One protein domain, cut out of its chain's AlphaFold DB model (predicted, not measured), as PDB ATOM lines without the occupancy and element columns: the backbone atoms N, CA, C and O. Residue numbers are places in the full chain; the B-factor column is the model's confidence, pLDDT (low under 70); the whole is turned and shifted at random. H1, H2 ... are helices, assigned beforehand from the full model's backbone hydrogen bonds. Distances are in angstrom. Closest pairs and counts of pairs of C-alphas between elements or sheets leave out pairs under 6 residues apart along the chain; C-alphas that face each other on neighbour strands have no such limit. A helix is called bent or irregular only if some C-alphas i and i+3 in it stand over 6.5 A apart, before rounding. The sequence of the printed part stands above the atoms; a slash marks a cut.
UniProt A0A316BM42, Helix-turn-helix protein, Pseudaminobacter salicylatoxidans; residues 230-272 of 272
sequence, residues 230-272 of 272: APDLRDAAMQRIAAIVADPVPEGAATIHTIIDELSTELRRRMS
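What this domain is: This is residues 230 to 272 of the 272 residues of the protein "Helix-turn-helix protein" of Pseudaminobacter salicylatoxidans (UniProt A0A316BM42). A loose helical hairpin: the long helix H2 and the shorter H1 run side by side, nearly parallel in line but opposite ways, joined at one end by a bent loop. The two come near each other at the loop end, and residues 245 to 251, round that loop, stick out. The printed part has 43 residues with two named helices, H1 then H2, and no named strand; its class is all helix. It is loose, with a radius of gyration of the C-alphas of 11.7 A, and flat, spanning 37 by 19 by 6 A.

Where its parts are: H2, residues 252 to 271, measures 29.2 A from first to last C-alpha and ends at C-alpha 271 (-0.127, -36.458, 14.794). H1, residues 231 to 246, measures 22.7 A and begins at C-alpha 231 (15.167, -34.633, 11.940).

How they stand to each other: H2 and H1 form a helical hairpin, at a shallow tilt of 7 degrees, opposite ways. They only just touch, with 3 pairs of C-alphas within 8 A, through residues 252 to 259 of H2 and 237 to 244 of H1 alone. The closest C-alphas, of Ile 244 and Gly 252, are 6.9 A apart. Every O i to N i+4 pair is within hydrogen-bond range in H1, and 15 of 16 in H2.

The domain as a whole: The C-alphas farthest apart, of Pro 250 and Ser 272, are 36.6 A apart. The printed part has no cut, and the link from H1 to H2 is tight. Mean pLDDT of the printed part is 70.9; residues 233, 244 and 247 to 255 are under 70.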
ATOM      1  N   ALA A 230      10.649 -36.332  12.303       70.44
ATOM      2  CA  ALA A 230      11.326 -35.040  12.325       70.44
ATOM      3  C   ALA A 230      12.846 -35.194  12.615       70.44
ATOM      4  O   ALA A 230      13.235 -36.061  13.410       70.44
ATOM      5  N   PRO A 231      13.717 -34.406  11.949       73.25
ATOM      6  CA  PRO A 231      15.167 -34.633  11.940       73.25
ATOM      7  C   PRO A 231      15.819 -34.633  13.334       73.25
ATOM      8  O   PRO A 231      16.779 -35.363  13.561       73.25
ATOM      9  N   ASP A 232      15.246 -33.899  14.285       71.19
ATOM     10  CA  ASP A 232      15.647 -33.841  15.695       71.19
ATOM     11  C   ASP A 232      15.510 -35.191  16.428       71.19
ATOM     12  O   ASP A 232      16.376 -35.575  17.216       71.19
ATOM     13  N   LEU A 233      14.452 -35.953  16.145       67.56
ATOM     14  CA  LEU A 233      14.217 -37.273  16.746       67.56
ATOM     15  C   LEU A 233      15.055 -38.373  16.084       67.56
ATOM     16  O   LEU A 233      15.452 -39.336  16.745       67.56
ATOM     17  N   ARG A 234      15.353 -38.220  14.789       70.81
ATOM     18  CA  ARG A 234      16.220 -39.137  14.042       70.81
ATOM     19  C   ARG A 234      17.636 -39.147  14.615       70.81
ATOM     20  O   ARG A 234      18.185 -40.225  14.847       70.81
ATOM     21  N   ASP A 235      18.201 -37.976  14.890       74.94
ATOM     22  CA  ASP A 235      19.556 -37.867  15.436       74.94
ATOM     23  C   ASP A 235      19.641 -38.442  16.860       74.94
ATOM     24  O   ASP A 235      20.579 -39.179  17.177       74.94
ATOM     25  N   ALA A 236      18.615 -38.217  17.689       73.00
ATOM     26  CA  ALA A 236      18.521 -38.808  19.025       73.00
ATOM     27  C   ALA A 236      18.405 -40.349  18.989       73.00
ATOM     28  O   ALA A 236      19.049 -41.045  19.780       73.00
ATOM     29  N   ALA A 237      17.626 -40.901  18.052       71.44
ATOM     30  CA  ALA A 237      17.503 -42.348  17.866       71.44
ATOM     31  C   ALA A 237      18.824 -42.975  17.388       71.44
ATOM     32  O   ALA A 237      19.264 -43.991  17.933       71.44
ATOM     33  N   MET A 238      19.499 -42.340  16.425       78.12
ATOM     34  CA  MET A 238      20.786 -42.811  15.907       78.12
ATOM     35  C   MET A 238      21.893 -42.759  16.966       78.12
ATOM     36  O   MET A 238      22.689 -43.694  17.047       78.12
ATOM     37  N   GLN A 239      21.917 -41.737  17.830       79.38
ATOM     38  CA  GLN A 239      22.857 -41.670  18.957       79.38
ATOM     39  C   GLN A 239      22.626 -42.794  19.981       79.38
ATOM     40  O   GLN A 239      23.592 -43.400  20.449       79.38
ATOM     41  N   ARG A 240      21.365 -43.136  20.293       74.00
ATOM     42  CA  ARG A 240      21.040 -44.255  21.205       74.00
ATOM     43  C   ARG A 240      21.414 -45.615  20.605       74.00
ATOM     44  O   ARG A 240      21.962 -46.452  21.316       74.00
ATOM     45  N   ILE A 241      21.183 -45.824  19.307       73.62
ATOM     46  CA  ILE A 241      21.596 -47.054  18.607       73.62
ATOM     47  C   ILE A 241      23.127 -47.170  18.571       73.62
ATOM     48  O   ILE A 241      23.663 -48.233  18.878       73.62
ATOM     49  N   ALA A 242      23.840 -46.082  18.265       76.19
ATOM     50  CA  ALA A 242      25.302 -46.066  18.250       76.19
ATOM     51  C   ALA A 242      25.907 -46.391  19.630       76.19
ATOM     52  O   ALA A 242      26.878 -47.141  19.706       76.19
ATOM     53  N   ALA A 243      25.302 -45.898  20.717       72.69
ATOM     54  CA  ALA A 243      25.722 -46.220  22.082       72.69
ATOM     55  C   ALA A 243      25.540 -47.713  22.427       72.69
ATOM     56  O   ALA A 243      26.410 -48.298  23.066       72.69
ATOM     57  N   ILE A 244      24.458 -48.352  21.960       68.56
ATOM     58  CA  ILE A 244      24.210 -49.795  22.161       68.56
ATOM     59  C   ILE A 244      25.212 -50.652  21.372       68.56
ATOM     60  O   ILE A 244      25.634 -51.706  21.841       68.56
ATOM     61  N   VAL A 245      25.604 -50.206  20.176       71.81
ATOM     62  CA  VAL A 245      26.593 -50.910  19.343       71.81
ATOM     63  C   VAL A 245      28.010 -50.787  19.920       71.81
ATOM     64  O   VAL A 245      28.802 -51.719  19.782       71.81
ATOM     65  N   ALA A 246      28.332 -49.666  20.572       71.94
ATOM     66  CA  ALA A 246      29.648 -49.422  21.160       71.94
ATOM     67  C   ALA A 246      29.922 -50.239  22.438       71.94
ATOM     68  O   ALA A 246      31.086 -50.526  22.714       71.94
ATOM     69  N   ASP A 247      28.887 -50.635  23.187       58.06
ATOM     70  CA  ASP A 247      29.023 -51.447  24.405       58.06
ATOM     71  C   ASP A 247      27.959 -52.569  24.446       58.06
ATOM     72  O   ASP A 247      26.854 -52.389  24.972       58.06
ATOM     73  N   PRO A 248      28.235 -53.731  23.817       54.41
ATOM     74  CA  PRO A 248      27.240 -54.774  23.602       54.41
ATOM     75  C   PRO A 248      26.972 -55.563  24.889       54.41
ATOM     76  O   PRO A 248      27.533 -56.634  25.133       54.41
ATOM     77  N   VAL A 249      26.053 -55.064  25.713       56.47
ATOM     78  CA  VAL A 249      25.446 -55.842  26.801       56.47
ATOM     79  C   VAL A 249      24.507 -56.901  26.183       56.47
ATOM     80  O   VAL A 249      23.751 -56.583  25.261       56.47
ATOM     81  N   PRO A 250      24.492 -58.163  26.668       50.38
ATOM     82  CA  PRO A 250      23.773 -59.285  26.038       50.38
ATOM     83  C   PRO A 250      22.232 -59.175  25.958       50.38
ATOM     84  O   PRO A 250      21.591 -60.104  25.471       50.38
ATOM     85  N   GLU A 251      21.622 -58.068  26.388       55.03
ATOM     86  CA  GLU A 251      20.170 -57.814  26.318       55.03
ATOM     87  C   GLU A 251      19.741 -56.887  25.155       55.03
ATOM     88  O   GLU A 251      18.554 -56.589  25.010       55.03
ATOM     89  N   GLY A 252      20.666 -56.466  24.281       55.03
ATOM     90  CA  GLY A 252      20.437 -55.404  23.283       55.03
ATOM     91  C   GLY A 252      19.240 -55.578  22.332       55.03
ATOM     92  O   GLY A 252      18.659 -54.584  21.901       55.03
ATOM     93  N   ALA A 253      18.801 -56.806  22.041       57.12
ATOM     94  CA  ALA A 253      17.647 -57.038  21.164       57.12
ATOM     95  C   ALA A 253      16.309 -56.589  21.789       57.12
ATOM     96  O   ALA A 253      15.451 -56.059  21.084       57.12
ATOM     97  N   ALA A 254      16.137 -56.747  23.108       59.28
ATOM     98  CA  ALA A 254      14.930 -56.293  23.808       59.28
ATOM     99  C   ALA A 254      14.879 -54.756  23.907       59.28
ATOM    100  O   ALA A 254      13.810 -54.146  23.816       59.28
ATOM    101  N   THR A 255      16.047 -54.121  24.013       68.81
ATOM    102  CA  THR A 255      16.185 -52.662  24.087       68.81
ATOM    103  C   THR A 255      15.793 -51.983  22.773       68.81
ATOM    104  O   THR A 255      15.141 -50.943  22.797       68.81
ATOM    105  N   ILE A 256      16.110 -52.583  21.621       71.06
ATOM    106  CA  ILE A 256      15.793 -51.997  20.305       71.06
ATOM    107  C   ILE A 256      14.285 -51.996  20.032       71.06
ATOM    108  O   ILE A 256      13.753 -50.976  19.601       71.06
ATOM    109  N   HIS A 257      13.576 -53.087  20.336       73.88
ATOM    110  CA  HIS A 257      12.114 -53.123  20.199       73.88
ATOM    111  C   HIS A 257      11.423 -52.093  21.104       73.88
ATOM    112  O   HIS A 257      10.499 -51.418  20.662       73.88
ATOM    113  N   THR A 258      11.938 -51.899  22.322       77.25
ATOM    114  CA  THR A 258      11.425 -50.880  23.252       77.25
ATOM    115  C   THR A 258      11.606 -49.462  22.695       77.25
ATOM    116  O   THR A 258      10.682 -48.656  22.748       77.25
ATOM    117  N   ILE A 259      12.761 -49.166  22.086       75.31
ATOM    118  CA  ILE A 259      13.021 -47.866  21.442       75.31
ATOM    119  C   ILE A 259      12.077 -47.635  20.248       75.31
ATOM    120  O   ILE A 259      11.589 -46.522  20.061       75.31
ATOM    121  N   ILE A 260      11.793 -48.672  19.451       76.69
ATOM    122  CA  ILE A 260      10.863 -48.578  18.313       76.69
ATOM    123  C   ILE A 260       9.434 -48.277  18.792       76.69
ATOM    124  O   ILE A 260       8.759 -47.431  18.197       76.69
ATOM    125  N   ASP A 261       8.986 -48.915  19.874       76.81
ATOM    126  CA  ASP A 261       7.656 -48.681  20.448       76.81
ATOM    127  C   ASP A 261       7.531 -47.281  21.078       76.81
ATOM    128  O   ASP A 261       6.514 -46.608  20.877       76.81
ATOM    129  N   GLU A 262       8.570 -46.794  21.770       79.38
ATOM    130  CA  GLU A 262       8.634 -45.419  22.297       79.38
ATOM    131  C   GLU A 262       8.522 -44.380  21.170       79.38
ATOM    132  O   GLU A 262       7.673 -43.485  21.230       79.38
ATOM    133  N   LEU A 263       9.322 -44.529  20.108       75.69
ATOM    134  CA  LEU A 263       9.300 -43.624  18.952       75.69
ATOM    135  C   LEU A 263       7.951 -43.663  18.229       75.69
ATOM    136  O   LEU A 263       7.405 -42.618  17.878       75.69
ATOM    137  N   SER A 264       7.380 -44.857  18.052       77.12
ATOM    138  CA  SER A 264       6.067 -45.031  17.422       77.12
ATOM    139  C   SER A 264       4.942 -44.388  18.237       77.12
ATOM    140  O   SER A 264       3.984 -43.869  17.663       77.12
ATOM    141  N   THR A 265       5.044 -44.416  19.568       81.50
ATOM    142  CA  THR A 265       4.063 -43.802  20.476       81.50
ATOM    143  C   THR A 265       4.148 -42.279  20.430       81.50
ATOM    144  O   THR A 265       3.123 -41.606  20.302       81.50
ATOM    145  N   GLU A 266       5.360 -41.727  20.463       74.69
ATOM    146  CA  GLU A 266       5.576 -40.277  20.410       74.69
ATOM    147  C   GLU A 266       5.162 -39.684  19.053       74.69
ATOM    148  O   GLU A 266       4.572 -38.605  18.988       74.69
ATOM    149  N   LEU A 267       5.383 -40.420  17.960       71.94
ATOM    150  CA  LEU A 267       4.967 -40.004  16.619       71.94
ATOM    151  C   LEU A 267       3.436 -39.948  16.498       71.94
ATOM    152  O   LEU A 267       2.901 -38.959  15.998       71.94
ATOM    153  N   ARG A 268       2.718 -40.939  17.049       78.69
ATOM    154  CA  ARG A 268       1.243 -40.902  17.126       78.69
ATOM    155  C   ARG A 268       0.741 -39.715  17.946       78.69
ATOM    156  O   ARG A 268      -0.238 -39.097  17.547       78.69
ATOM    157  N   ARG A 269       1.421 -39.375  19.046       82.19
ATOM    158  CA  ARG A 269       1.065 -38.242  19.915       82.19
ATOM    159  C   ARG A 269       1.228 -36.882  19.232       82.19
ATOM    160  O   ARG A 269       0.487 -35.965  19.549       82.19
ATOM    161  N   ARG A 270       2.194 -36.736  18.319       74.75
ATOM    162  CA  ARG A 270       2.388 -35.494  17.548       74.75
ATOM    163  C   ARG A 270       1.429 -35.354  16.362       74.75
ATOM    164  O   ARG A 270       1.262 -34.248  15.861       74.75
ATOM    165  N   MET A 271       0.848 -36.458  15.890       71.00
ATOM    166  CA  MET A 271      -0.127 -36.458  14.794       71.00
ATOM    167  C   MET A 271      -1.575 -36.241  15.260       71.00
ATOM    168  O   MET A 271      -2.424 -35.936  14.423       71.00
ATOM    169  N   SER A 272      -1.856 -36.426  16.555       77.88
ATOM    170  CA  SER A 272      -3.142 -36.131  17.207       77.88
ATOM    171  C   SER A 272      -3.190 -34.710  17.748       77.88
ATOM    172  O   SER A 272      -4.227 -34.046  17.547       77.88
TER     173      SER A 272